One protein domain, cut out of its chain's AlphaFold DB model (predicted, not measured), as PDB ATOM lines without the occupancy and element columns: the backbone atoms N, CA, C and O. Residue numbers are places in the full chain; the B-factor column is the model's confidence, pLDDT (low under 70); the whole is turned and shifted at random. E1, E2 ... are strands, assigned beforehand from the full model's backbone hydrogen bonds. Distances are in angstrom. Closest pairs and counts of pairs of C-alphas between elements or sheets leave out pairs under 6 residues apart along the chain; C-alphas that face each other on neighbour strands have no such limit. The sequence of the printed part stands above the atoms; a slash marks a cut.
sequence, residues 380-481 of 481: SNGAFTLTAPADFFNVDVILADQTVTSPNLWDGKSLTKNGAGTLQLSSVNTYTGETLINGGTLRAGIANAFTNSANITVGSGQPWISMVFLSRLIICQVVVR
ATOM      1  N   SER A 380     121.619  76.924 178.566       92.12
ATOM      2  CA  SER A 380     122.259  77.826 177.620       92.12
ATOM      3  C   SER A 380     123.761  77.594 177.486       92.12
ATOM      4  O   SER A 380     124.452  77.209 178.430       92.12
ATOM      5  N   ASN A 381     124.265  77.819 176.273       93.88
ATOM      6  CA  ASN A 381     125.683  77.809 175.947       93.88
ATOM      7  C   ASN A 381     125.965  78.805 174.810       93.88
ATOM      8  O   ASN A 381     125.057  79.182 174.065       93.88
ATOM      9  N   GLY A 382     127.230  79.208 174.677       95.19
ATOM     10  CA  GLY A 382     127.693  80.117 173.625       95.19
ATOM     11  C   GLY A 382     128.444  79.436 172.483       95.19
ATOM     12  O   GLY A 382     129.134  80.118 171.724       95.19
ATOM     13  N   ALA A 383     128.374  78.108 172.378       96.25
ATOM     14  CA  ALA A 383     129.097  77.338 171.377       96.25
ATOM     15  C   ALA A 383     128.274  77.177 170.093       96.25
ATOM     16  O   ALA A 383     127.092  76.848 170.117       96.25
ATOM     17  N   PHE A 384     128.934  77.395 168.958       97.75
ATOM     18  CA  PHE A 384     128.400  77.180 167.622       97.75
ATOM     19  C   PHE A 384     129.345  76.262 166.856       97.75
ATOM     20  O   PHE A 384     130.324  76.716 166.250       97.75
ATOM     21  N   THR A 385     129.064  74.962 166.884       96.94
ATOM     22  CA  THR A 385     129.851  73.947 166.185       96.94
ATOM     23  C   THR A 385     129.219  73.613 164.838       96.94
ATOM     24  O   THR A 385     128.271  72.840 164.742       96.94
ATOM     25  N   LEU A 386     129.781  74.189 163.772       96.81
ATOM     26  CA  LEU A 386     129.406  73.892 162.386       96.81
ATOM     27  C   LEU A 386     130.453  72.955 161.785       96.81
ATOM     28  O   LEU A 386     131.522  73.405 161.372       96.81
ATOM     29  N   THR A 387     130.191  71.651 161.827       95.75
ATOM     30  CA  THR A 387     131.205  70.608 161.621       95.75
ATOM     31  C   THR A 387     131.702  70.547 160.179       95.75
ATOM     32  O   THR A 387     132.916  70.529 159.958       95.75
ATOM     33  N   ALA A 388     130.799  70.530 159.199       94.56
ATOM     34  CA  ALA A 388     131.149  70.388 157.792       94.56
ATOM     35  C   ALA A 388     131.444  71.753 157.135       94.56
ATOM     36  O   ALA A 388     130.824  72.754 157.487       94.56
ATOM     37  N   PRO A 389     132.337  71.824 156.126       93.44
ATOM     38  CA  PRO A 389     132.646  73.081 155.434       93.44
ATOM     39  C   PRO A 389     131.437  73.765 154.776       93.44
ATOM     40  O   PRO A 389     131.432  74.983 154.620       93.44
ATOM     41  N   ALA A 390     130.428  72.981 154.379       95.44
ATOM     42  CA  ALA A 390     129.190  73.479 153.783       95.44
ATOM     43  C   ALA A 390     128.164  73.960 154.823       95.44
ATOM     44  O   ALA A 390     127.191  74.614 154.445       95.44
ATOM     45  N   ASP A 391     128.364  73.650 156.109       96.00
ATOM     46  CA  ASP A 391     127.439  74.048 157.163       96.00
ATOM     47  C   ASP A 391     127.416  75.574 157.277       96.00
ATOM     48  O   ASP A 391     128.455  76.247 157.325       96.00
ATOM     49  N   PHE A 392     126.206  76.119 157.341       96.56
ATOM     50  CA  PHE A 392     125.968  77.546 157.447       96.56
ATOM     51  C   PHE A 392     124.852  77.826 158.446       96.56
ATOM     52  O   PHE A 392     123.769  77.249 158.360       96.56
ATOM     53  N   PHE A 393     125.103  78.765 159.353       98.06
ATOM     54  CA  PHE A 393     124.077  79.300 160.231       98.06
ATOM     55  C   PHE A 393     124.224  80.812 160.350       98.06
ATOM     56  O   PHE A 393     125.322  81.334 160.552       98.06
ATOM     57  N   ASN A 394     123.110  81.519 160.214       98.12
ATOM     58  CA  ASN A 394     123.029  82.963 160.312       98.12
ATOM     59  C   ASN A 394     122.302  83.362 161.596       98.12
ATOM     60  O   ASN A 394     121.112  83.100 161.771       98.12
ATOM     61  N   VAL A 395     123.019  84.043 162.475       97.75
ATOM     62  CA  VAL A 395     122.476  84.674 163.670       97.75
ATOM     63  C   VAL A 395     122.041  86.085 163.296       97.75
ATOM     64  O   VAL A 395     122.808  87.045 163.348       97.75
ATOM     65  N   ASP A 396     120.797  86.198 162.855       96.44
ATOM     66  CA  ASP A 396     120.117  87.444 162.495       96.44
ATOM     67  C   ASP A 396     119.200  87.966 163.610       96.44
ATOM     68  O   ASP A 396     118.347  88.815 163.374       96.44
ATOM     69  N   VAL A 397     119.440  87.522 164.842       96.06
ATOM     70  CA  VAL A 397     118.846  88.050 166.076       96.06
ATOM     71  C   VAL A 397     119.953  88.548 167.003       96.06
ATOM     72  O   VAL A 397     121.109  88.155 166.859       96.06
ATOM     73  N   ILE A 398     119.615  89.413 167.958       97.00
ATOM     74  CA  ILE A 398     120.591  89.969 168.904       97.00
ATOM     75  C   ILE A 398     120.980  88.902 169.934       97.00
ATOM     76  O   ILE A 398     120.131  88.416 170.681       97.00
ATOM     77  N   LEU A 399     122.273  88.594 170.025       97.50
ATOM     78  CA  LEU A 399     122.862  87.868 171.147       97.50
ATOM     79  C   LEU A 399     123.271  88.865 172.238       97.50
ATOM     80  O   LEU A 399     124.167  89.689 172.037       97.50
ATOM     81  N   ALA A 400     122.605  88.786 173.386       97.19
ATOM     82  CA  ALA A 400     122.899  89.567 174.585       97.19
ATOM     83  C   ALA A 400     123.430  88.663 175.705       97.19
ATOM     84  O   ALA A 400     123.192  87.451 175.678       97.19
ATOM     85  N   ASP A 401     124.092  89.252 176.703       97.00
ATOM     86  CA  ASP A 401     124.522  88.540 177.913       97.00
ATOM     87  C   ASP A 401     123.348  87.799 178.566       97.00
ATOM     88  O   ASP A 401     122.250  88.336 178.725       97.00
ATOM     89  N   GLN A 402     123.602  86.558 178.960       96.19
ATOM     90  CA  GLN A 402     122.660  85.687 179.642       96.19
ATOM     91  C   GLN A 402     123.057  85.512 181.101       96.19
ATOM     92  O   GLN A 402     124.228  85.564 181.474       96.19
ATOM     93  N   THR A 403     122.059  85.260 181.940       92.56
ATOM     94  CA  THR A 403     122.298  84.799 183.309       92.56
ATOM     95  C   THR A 403     122.351  83.277 183.305       92.56
ATOM     96  O   THR A 403     121.460  82.640 182.752       92.56
ATOM     97  N   VAL A 404     123.367  82.699 183.941       90.31
ATOM     98  CA  VAL A 404     123.600  81.248 184.010       90.31
ATOM     99  C   VAL A 404     123.708  80.789 185.461       90.31
ATOM    100  O   VAL A 404     124.206  81.518 186.317       90.31
ATOM    101  N   THR A 405     123.267  79.567 185.757       88.12
ATOM    102  CA  THR A 405     123.386  78.973 187.106       88.12
ATOM    103  C   THR A 405     124.728  78.287 187.345       88.12
ATOM    104  O   THR A 405     125.070  77.971 188.481       88.12
ATOM    105  N   SER A 406     125.497  78.015 186.289       84.81
ATOM    106  CA  SER A 406     126.776  77.300 186.366       84.81
ATOM    107  C   SER A 406     127.841  77.999 185.515       84.81
ATOM    108  O   SER A 406     128.185  77.501 184.443       84.81
ATOM    109  N   PRO A 407     128.396  79.130 185.996       80.69
ATOM    110  CA  PRO A 407     129.329  79.960 185.226       80.69
ATOM    111  C   PRO A 407     130.638  79.245 184.850       80.69
ATOM    112  O   PRO A 407     131.352  79.689 183.960       80.69
ATOM    113  N   ASN A 408     130.947  78.119 185.505       80.25
ATOM    114  CA  ASN A 408     132.113  77.291 185.193       80.25
ATOM    115  C   ASN A 408     131.958  76.477 183.890       80.25
ATOM    116  O   ASN A 408     132.960  75.990 183.378       80.25
ATOM    117  N   LEU A 409     130.729  76.279 183.388       84.75
ATOM    118  CA  LEU A 409     130.468  75.578 182.120       84.75
ATOM    119  C   LEU A 409     130.421  76.553 180.940       84.75
ATOM    120  O   LEU A 409     131.004  76.298 179.891       84.75
ATOM    121  N   TRP A 410     129.729  77.671 181.128       93.38
ATOM    122  CA  TRP A 410     129.675  78.795 180.207       93.38
ATOM    123  C   TRP A 410     129.414  80.052 181.029       93.38
ATOM    124  O   TRP A 410     128.633  80.007 181.973       93.38
ATOM    125  N   ASP A 411     130.054  81.165 180.689       93.12
ATOM    126  CA  ASP A 411     129.990  82.417 181.451       93.12
ATOM    127  C   ASP A 411     128.714  83.239 181.189       93.12
ATOM    128  O   ASP A 411     128.501  84.264 181.838       93.12
ATOM    129  N   GLY A 412     127.871  82.801 180.248       94.69
ATOM    130  CA  GLY A 412     126.678  83.522 179.807       94.69
ATOM    131  C   GLY A 412     126.950  84.602 178.758       94.69
ATOM    132  O   GLY A 412     126.024  85.309 178.364       94.69
ATOM    133  N   LYS A 413     128.205  84.785 178.334       96.38
ATOM    134  CA  LYS A 413     128.644  85.996 177.626       96.38
ATOM    135  C   LYS A 413     129.530  85.723 176.422       96.38
ATOM    136  O   LYS A 413     129.524  86.507 175.478       96.38
ATOM    137  N   SER A 414     130.327  84.663 176.465       96.00
ATOM    138  CA  SER A 414     131.348  84.383 175.461       96.00
ATOM    139  C   SER A 414     130.785  83.552 174.312       96.00
ATOM    140  O   SER A 414     130.105  82.550 174.532       96.00
ATOM    141  N   LEU A 415     131.098  83.944 173.076       97.88
ATOM    142  CA  LEU A 415     130.753  83.212 171.861       97.88
ATOM    143  C   LEU A 415     131.941  82.376 171.405       97.88
ATOM    144  O   LEU A 415     133.046  82.886 171.254       97.88
ATOM    145  N   THR A 416     131.713  81.096 171.124       96.44
ATOM    146  CA  THR A 416     132.733  80.189 170.590       96.44
ATOM    147  C   THR A 416     132.281  79.600 169.260       96.44
ATOM    148  O   THR A 416     131.303  78.861 169.197       96.44
ATOM    149  N   LYS A 417     133.017  79.881 168.184       96.44
ATOM    150  CA  LYS A 417     132.828  79.283 166.860       96.44
ATOM    151  C   LYS A 417     133.781  78.100 166.672       96.44
ATOM    152  O   LYS A 417     134.996  78.279 166.605       96.44
ATOM    153  N   ASN A 418     133.216  76.904 166.508       95.25
ATOM    154  CA  ASN A 418     133.934  75.651 166.260       95.25
ATOM    155  C   ASN A 418     133.572  75.044 164.888       95.25
ATOM    156  O   ASN A 418     132.577  75.423 164.261       95.25
ATOM    157  N   GLY A 419     134.362  74.065 164.439       94.88
ATOM    158  CA  GLY A 419     134.115  73.295 163.210       94.88
ATOM    159  C   GLY A 419     134.416  74.056 161.911       94.88
ATOM    160  O   GLY A 419     134.678  75.255 161.935       94.88
ATOM    161  N   ALA A 420     134.418  73.369 160.766       93.44
ATOM    162  CA  ALA A 420     134.884  73.926 159.491       93.44
ATOM    163  C   ALA A 420     133.899  74.894 158.801       93.44
ATOM    164  O   ALA A 420     134.314  75.648 157.922       93.44
ATOM    165  N   GLY A 421     132.619  74.884 159.181       95.50
ATOM    166  CA  GLY A 421     131.561  75.667 158.536       95.50
ATOM    167  C   GLY A 421     131.593  77.166 158.847       95.50
ATOM    168  O   GLY A 421     132.504  77.680 159.510       95.50
ATOM    169  N   THR A 422     130.561  77.878 158.386       95.88
ATOM    170  CA  THR A 422     130.434  79.340 158.499       95.88
ATOM    171  C   THR A 422     129.317  79.751 159.458       95.88
ATOM    172  O   THR A 422     128.147  79.465 159.218       95.88
ATOM    173  N   LEU A 423     129.666  80.505 160.499       97.62
ATOM    174  CA  LEU A 423     128.708  81.237 161.329       97.62
ATOM    175  C   LEU A 423     128.664  82.689 160.860       97.62
ATOM    176  O   LEU A 423     129.703  83.346 160.824       97.62
ATOM    177  N   GLN A 424     127.488  83.203 160.513       97.94
ATOM    178  CA  GLN A 424     127.301  84.617 160.196       97.94
ATOM    179  C   GLN A 424     126.579  85.341 161.329       97.94
ATOM    180  O   GLN A 424     125.578  84.847 161.829       97.94
ATOM    181  N   LEU A 425     127.049  86.534 161.684       97.50
ATOM    182  CA  LEU A 425     126.381  87.440 162.619       97.50
ATOM    183  C   LEU A 425     125.783  88.616 161.835       97.50
ATOM    184  O   LEU A 425     126.527  89.443 161.308       97.50
ATOM    185  N   SER A 426     124.456  88.678 161.734       96.38
ATOM    186  CA  SER A 426     123.712  89.685 160.950       96.38
ATOM    187  C   SER A 426     122.925  90.680 161.805       96.38
ATOM    188  O   SER A 426     122.163  91.481 161.273       96.38
ATOM    189  N   SER A 427     123.118  90.641 163.120       95.56
ATOM    190  CA  SER A 427     122.584  91.607 164.080       95.56
ATOM    191  C   SER A 427     123.719  92.279 164.846       95.56
ATOM    192  O   SER A 427     124.824  91.739 164.943       95.56
ATOM    193  N   VAL A 428     123.448  93.466 165.394       95.94
ATOM    194  CA  VAL A 428     124.366  94.149 166.314       95.94
ATOM    195  C   VAL A 428     124.246  93.472 167.677       95.94
ATOM    196  O   VAL A 428     123.304  93.733 168.424       95.94
ATOM    197  N   ASN A 429     125.161  92.550 167.972       96.81
ATOM    198  CA  ASN A 429     125.140  91.798 169.220       96.81
ATOM    199  C   ASN A 429     125.665  92.642 170.385       96.81
ATOM    200  O   ASN A 429     126.543  93.490 170.214       96.81
ATOM    201  N   THR A 430     125.128  92.391 171.576       96.88
ATOM    202  CA  THR A 430     125.435  93.156 172.792       96.88
ATOM    203  C   THR A 430     126.149  92.336 173.860       96.88
ATOM    204  O   THR A 430     126.438  92.886 174.922       96.88
ATOM    205  N   TYR A 431     126.453  91.062 173.588       97.44
ATOM    206  CA  TYR A 431     127.239  90.231 174.495       97.44
ATOM    207  C   TYR A 431     128.611  90.856 174.782       97.44
ATOM    208  O   TYR A 431     129.226  91.480 173.912       97.44
ATOM    209  N   THR A 432     129.073  90.696 176.018       96.75
ATOM    210  CA  THR A 432     130.281  91.353 176.536       96.75
ATOM    211  C   THR A 432     131.450  90.399 176.747       96.75
ATOM    212  O   THR A 432     132.548  90.836 177.080       96.75
ATOM    213  N   GLY A 433     131.234  89.099 176.551       95.44
ATOM    214  CA  GLY A 433     132.267  88.080 176.685       95.44
ATOM    215  C   GLY A 433     133.226  88.029 175.499       95.44
ATOM    216  O   GLY A 433     133.194  88.856 174.580       95.44
ATOM    217  N   GLU A 434     134.096  87.030 175.531       95.06
ATOM    218  CA  GLU A 434     135.082  86.770 174.488       95.06
ATOM    219  C   GLU A 434     134.415  86.254 173.207       95.06
ATOM    220  O   GLU A 434     133.411  85.543 173.254       95.06
ATOM    221  N   THR A 435     134.984  86.575 172.044       96.00
ATOM    222  CA  THR A 435     134.645  85.921 170.774       96.00
ATOM    223  C   THR A 435     135.797  85.018 170.360       96.00
ATOM    224  O   THR A 435     136.810  85.479 169.829       96.00
ATOM    225  N   LEU A 436     135.642  83.719 170.585       94.31
ATOM    226  CA  LEU A 436     136.641  82.707 170.272       94.31
ATOM    227  C   LEU A 436     136.319  82.009 168.945       94.31
ATOM    228  O   LEU A 436     135.237  81.455 168.765       94.31
ATOM    229  N   ILE A 437     137.270  81.997 168.011       94.38
ATOM    230  CA  ILE A 437     137.162  81.323 166.712       94.38
ATOM    231  C   ILE A 437     138.178  80.180 166.680       94.38
ATOM    232  O   ILE A 437     139.344  80.374 166.335       94.38
ATOM    233  N   ASN A 438     137.727  78.977 167.028       91.12
ATOM    234  CA  ASN A 438     138.561  77.772 167.050       91.12
ATOM    235  C   ASN A 438     138.619  77.062 165.690       91.12
ATOM    236  O   ASN A 438     139.532  76.276 165.443       91.12
ATOM    237  N   GLY A 439     137.649  77.312 164.803       86.75
ATOM    238  CA  GLY A 439     137.592  76.669 163.492       86.75
ATOM    239  C   GLY A 439     136.630  77.325 162.506       86.75
ATOM    240  O   GLY A 439     135.608  77.894 162.901       86.75
ATOM    241  N   GLY A 440     136.932  77.192 161.212       90.56
ATOM    242  CA  GLY A 440     136.051  77.603 160.118       90.56
ATOM    243  C   GLY A 440     135.970  79.120 159.967       90.56
ATOM    244  O   GLY A 440     136.948  79.826 160.194       90.56
ATOM    245  N   THR A 441     134.801  79.628 159.566       92.25
ATOM    246  CA  THR A 441     134.602  81.065 159.306       92.25
ATOM    247  C   THR A 441     133.600  81.680 160.282       92.25
ATOM    248  O   THR A 441     132.467  81.210 160.390       92.25
ATOM    249  N   LEU A 442     133.987  82.774 160.943       94.69
ATOM    250  CA  LEU A 442     133.052  83.738 161.529       94.69
ATOM    251  C   LEU A 442     132.899  84.914 160.555       94.69
ATOM    252  O   LEU A 442     133.874  85.596 160.244       94.69
ATOM    253  N   ARG A 443     131.684  85.146 160.055       94.69
ATOM    254  CA  ARG A 443     131.366  86.194 159.079       94.69
ATOM    255  C   ARG A 443     130.555  87.305 159.738       94.69
ATOM    256  O   ARG A 443     129.444  87.071 160.203       94.69
ATOM    257  N   ALA A 444     131.063  88.533 159.719       93.31
ATOM    258  CA  ALA A 444     130.248  89.705 160.030       93.31
ATOM    259  C   ALA A 444     129.322  89.993 158.836       93.31
ATOM    260  O   ALA A 444     129.785  90.375 157.765       93.31
ATOM    261  N   GLY A 445     128.023  89.749 159.003       92.50
ATOM    262  CA  GLY A 445     126.985  90.056 158.013       92.50
ATOM    263  C   GLY A 445     126.516  91.513 158.060       92.50
ATOM    264  O   GLY A 445     125.887  91.985 157.118       92.50
ATOM    265  N   ILE A 446     126.843  92.226 159.139       93.12
ATOM    266  CA  ILE A 446     126.537  93.641 159.357       93.12
ATOM    267  C   ILE A 446     127.736  94.350 160.002       93.12
ATOM    268  O   ILE A 446     128.580  93.720 160.646       93.12
ATOM    269  N   ALA A 447     127.814  95.672 159.840       92.06
ATOM    270  CA  ALA A 447     128.760  96.492 160.586       92.06
ATOM    271  C   ALA A 447     128.508  96.378 162.098       92.06
ATOM    272  O   ALA A 447     127.366  96.279 162.546       92.06
ATOM    273  N   ASN A 448     129.584  96.432 162.881       91.75
ATOM    274  CA  ASN A 448     129.545  96.409 164.344       91.75
ATOM    275  C   ASN A 448     128.881  95.165 164.966       91.75
ATOM    276  O   ASN A 448     128.367  95.232 166.077       91.75
ATOM    277  N   ALA A 449     128.908  94.018 164.278       90.69
ATOM    278  CA  ALA A 449     128.219  92.805 164.722       90.69
ATOM    279  C   ALA A 449     128.626  92.298 166.125       90.69
ATOM    280  O   ALA A 449     127.860  91.560 166.730       90.69
ATOM    281  N   PHE A 450     129.802  92.659 166.646       92.00
ATOM    282  CA  PHE A 450     130.318  92.207 167.951       92.00
ATOM    283  C   PHE A 450     131.252  93.244 168.604       92.00
ATOM    284  O   PHE A 450     132.249  92.897 169.231       92.00
ATOM    285  N   THR A 451     130.955  94.543 168.461       91.94
ATOM    286  CA  THR A 451     131.798  95.631 169.013       91.94
ATOM    287  C   THR A 451     131.938  95.618 170.530       91.94
ATOM    288  O   THR A 451     132.895  96.190 171.041       91.94
ATOM    289  N   ASN A 452     130.998  94.990 171.240       92.69
ATOM    290  CA  ASN A 452     131.002  94.909 172.701       92.69
ATOM    291  C   ASN A 452     131.789  93.707 173.243       92.69
ATOM    292  O   ASN A 452     131.933  93.591 174.457       92.69
ATOM    293  N   SER A 453     132.285  92.821 172.373       93.62
ATOM    294  CA  SER A 453     133.048  91.653 172.808       93.62
ATOM    295  C   SER A 453     134.343  92.078 173.507       93.62
ATOM    296  O   SER A 453     135.049  92.963 173.022       93.62
ATOM    297  N   ALA A 454     134.667  91.432 174.631       92.12
ATOM    298  CA  ALA A 454     135.857  91.746 175.423       92.12
ATOM    299  C   ALA A 454     137.163  91.578 174.628       92.12
ATOM    300  O   ALA A 454     138.098  92.365 174.780       92.12
ATOM    301  N   ASN A 455     137.229  90.558 173.775       90.94
ATOM    302  CA  ASN A 455     138.337  90.286 172.870       90.94
ATOM    303  C   ASN A 455     137.873  89.395 171.708       90.94
ATOM    304  O   ASN A 455     136.814  88.772 171.743       90.94
ATOM    305  N   ILE A 456     138.697  89.330 170.665       91.19
ATOM    306  CA  ILE A 456     138.516  88.384 169.567       91.19
ATOM    307  C   ILE A 456     139.776  87.536 169.495       91.19
ATOM    308  O   ILE A 456     140.863  88.060 169.245       91.19
ATOM    309  N   THR A 457     139.619  86.230 169.684       89.75
ATOM    310  CA  THR A 457     140.720  85.267 169.673       89.75
ATOM    311  C   THR A 457     140.547  84.315 168.497       89.75
ATOM    312  O   THR A 457     139.490  83.711 168.328       89.75
ATOM    313  N   VAL A 458     141.590  84.165 167.677       86.31
ATOM    314  CA  VAL A 458     141.609  83.261 166.516       86.31
ATOM    315  C   VAL A 458     142.609  82.142 166.790       86.31
ATOM    316  O   VAL A 458     143.791  82.413 166.989       86.31
ATOM    317  N   GLY A 459     142.141  80.892 166.814       75.56
ATOM    318  CA  GLY A 459     142.983  79.718 167.056       75.56
ATOM    319  C   GLY A 459     144.028  79.492 165.953       75.56
ATOM    320  O   GLY A 459     143.800  79.802 164.780       75.56
ATOM    321  N   SER A 460     145.188  78.933 166.316       61.03
ATOM    322  CA  SER A 460     146.276  78.645 165.374       61.03
ATOM    323  C   SER A 460     145.870  77.565 164.355       61.03
ATOM    324  O   SER A 460     145.328  76.523 164.712       61.03
ATOM    325  N   GLY A 461     146.117  77.821 163.061       57.31
ATOM    326  CA  GLY A 461     145.823  76.889 161.958       57.31
ATOM    327  C   GLY A 461     144.643  77.256 161.043       57.31
ATOM    328  O   GLY A 461     144.322  76.479 160.148       57.31
ATOM    329  N   GLN A 462     144.010  78.423 161.220       54.16
ATOM    330  CA  GLN A 462     142.896  78.880 160.375       54.16
ATOM    331  C   GLN A 462     143.379  79.855 159.282       54.16
ATOM    332  O   GLN A 462     143.994  80.868 159.615       54.16
ATOM    333  N   PRO A 463     143.125  79.597 157.983       44.66
ATOM    334  CA  PRO A 463     143.773  80.368 156.928       44.66
ATOM    335  C   PRO A 463     143.133  81.740 156.625       44.66
ATOM    336  O   PRO A 463     143.808  82.555 156.004       44.66
ATOM    337  N   TRP A 464     141.891  82.053 157.048       49.59
ATOM    338  CA  TRP A 464     141.250  83.338 156.694       49.59
ATOM    339  C   TRP A 464     140.178  83.810 157.695       49.59
ATOM    340  O   TRP A 464     139.189  83.120 157.922       49.59
ATOM    341  N   ILE A 465     140.298  85.050 158.189       46.69
ATOM    342  CA  ILE A 465     139.130  85.880 158.521       46.69
ATOM    343  C   ILE A 465     138.699  86.563 157.216       46.69
ATOM    344  O   ILE A 465     139.420  87.411 156.696       46.69
ATOM    345  N   SER A 466     137.519  86.238 156.686       43.19
ATOM    346  CA  SER A 466     136.895  87.051 155.634       43.19
ATOM    347  C   SER A 466     136.068  88.168 156.278       43.19
ATOM    348  O   SER A 466     134.845  88.069 156.388       43.19
ATOM    349  N   MET A 467     136.729  89.242 156.710       42.16
ATOM    350  CA  MET A 467     136.058  90.503 157.045       42.16
ATOM    351  C   MET A 467     135.706  91.224 155.740       42.16
ATOM    352  O   MET A 467     136.545  91.897 155.142       42.16
ATOM    353  N   VAL A 468     134.463  91.090 155.273       37.50
ATOM    354  CA  VAL A 468     133.951  91.961 154.208       37.50
ATOM    355  C   VAL A 468     133.599  93.301 154.853       37.50
ATOM    356  O   VAL A 468     132.537  93.468 155.447       37.50
ATOM    357  N   PHE A 469     134.528  94.252 154.784       38.94
ATOM    358  CA  PHE A 469     134.326  95.611 155.276       38.94
ATOM    359  C   PHE A 469     133.364  96.373 154.353       38.94
ATOM    360  O   PHE A 469     133.790  96.973 153.364       38.94
ATOM    361  N   LEU A 470     132.069  96.414 154.682       38.47
ATOM    362  CA  LEU A 470     131.183  97.447 154.139       38.47
ATOM    363  C   LEU A 470     131.456  98.778 154.858       38.47
ATOM    364  O   LEU A 470     130.832  99.124 155.852       38.47
ATOM    365  N   SER A 471     132.420  99.515 154.299       39.00
ATOM    366  CA  SER A 471     132.693 100.952 154.458       39.00
ATOM    367  C   SER A 471     132.966 101.520 155.870       39.00
ATOM    368  O   SER A 471     132.064 101.684 156.681       39.00
ATOM    369  N   ARG A 472     134.213 102.017 156.018       36.97
ATOM    370  CA  ARG A 472     134.802 102.922 157.042       36.97
ATOM    371  C   ARG A 472     135.464 102.285 158.288       36.97
ATOM    372  O   ARG A 472     134.904 102.245 159.369       36.97
ATOM    373  N   LEU A 473     136.715 101.860 158.063       32.88
ATOM    374  CA  LEU A 473     137.945 101.974 158.881       32.88
ATOM    375  C   LEU A 473     137.833 102.344 160.385       32.88
ATOM    376  O   LEU A 473     137.445 103.467 160.687       32.88
ATOM    377  N   ILE A 474     138.345 101.466 161.273       35.78
ATOM    378  CA  ILE A 474     139.468 101.679 162.231       35.78
ATOM    379  C   ILE A 474     140.022 100.298 162.693       35.78
ATOM    380  O   ILE A 474     139.309  99.480 163.256       35.78
ATOM    381  N   ILE A 475     141.300 100.071 162.356       33.00
ATOM    382  CA  ILE A 475     142.382  99.192 162.872       33.00
ATOM    383  C   ILE A 475     142.040  98.007 163.814       33.00
ATOM    384  O   ILE A 475     141.711  98.211 164.976       33.00
ATOM    385  N   CYS A 476     142.390  96.781 163.390       28.53
ATOM    386  CA  CYS A 476     143.224  95.890 164.214       28.53
ATOM    387  C   CYS A 476     144.144  95.038 163.323       28.53
ATOM    388  O   CYS A 476     143.698  94.240 162.500       28.53
ATOM    389  N   GLN A 477     145.445  95.275 163.460       31.16
ATOM    390  CA  GLN A 477     146.524  94.541 162.819       31.16
ATOM    391  C   GLN A 477     146.872  93.371 163.747       31.16
ATOM    392  O   GLN A 477     147.468  93.592 164.798       31.16
ATOM    393  N   VAL A 478     146.492  92.137 163.405       30.84
ATOM    394  CA  VAL A 478     146.956  90.959 164.157       30.84
ATOM    395  C   VAL A 478     148.210  90.427 163.475       30.84
ATOM    396  O   VAL A 478     148.158  89.795 162.423       30.84
ATOM    397  N   VAL A 479     149.355  90.740 164.079       27.44
ATOM    398  CA  VAL A 479     150.626  90.059 163.826       27.44
ATOM    399  C   VAL A 479     150.589  88.746 164.605       27.44
ATOM    400  O   VAL A 479     150.502  88.761 165.829       27.44
ATOM    401  N   VAL A 480     150.646  87.620 163.899       34.75
ATOM    402  CA  VAL A 480     150.832  86.293 164.501       34.75
ATOM    403  C   VAL A 480     152.320  86.129 164.841       34.75
ATOM    404  O   VAL A 480     153.169  86.389 163.985       34.75
ATOM    405  N   ARG A 481     152.639  85.720 166.075       33.00
ATOM    406  CA  ARG A 481     153.899  85.030 166.392       33.00
ATOM    407  C   ARG A 481     153.621  83.552 166.570       33.00
ATOM    408  O   ARG A 481     152.596  83.250 167.220       33.00
TER     409      ARG A 481
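This is residues 380 to 481 of the 481 residues of the protein "Outer membrane protein IcsA autotransporter" of Budvicia aquatica (UniProt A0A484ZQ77). With little regular structure, 25 of 102 printed residues in named strands, the chain winds in stacked turns: E1, E3, E5 and E7 line up in that order as one parallel sheet, E2, E4 and E6 as another. The class is all strand, with seven strands, E1 to E7, and no named helix. It is compact, radius of gyration of the C-alphas 13.5 A, spanning 38 by 30 by 30 A.

Find C-alpha 383 at (129.097, 77.338, 171.377), where E1, residues 383 to 385, begins. Next come E2, 392 to 395, 10.1 A long; E3, 415 to 418; E4, 422 to 425; E5, 435 to 437; E6, 441 to 444; and E7, 456 to 458, ending at (141.609, 83.261, 166.516).

Look for N 384 and O 416, 2.8 A apart, within hydrogen-bond range between parallel E1 and E3. Between parallel E2 and E4, find N 395 and O 424, 2.8 A. The closest C-alphas of E3 and E6, Lys 417 and Leu 442, are 7.0 A apart.

The farthest C-alphas, Thr 405 and Ser 471, are 40.4 A apart. The printed part has no cut; links E2 to E3 and E6 to E7 are long. Residues 460 to 481 have pLDDT under 70.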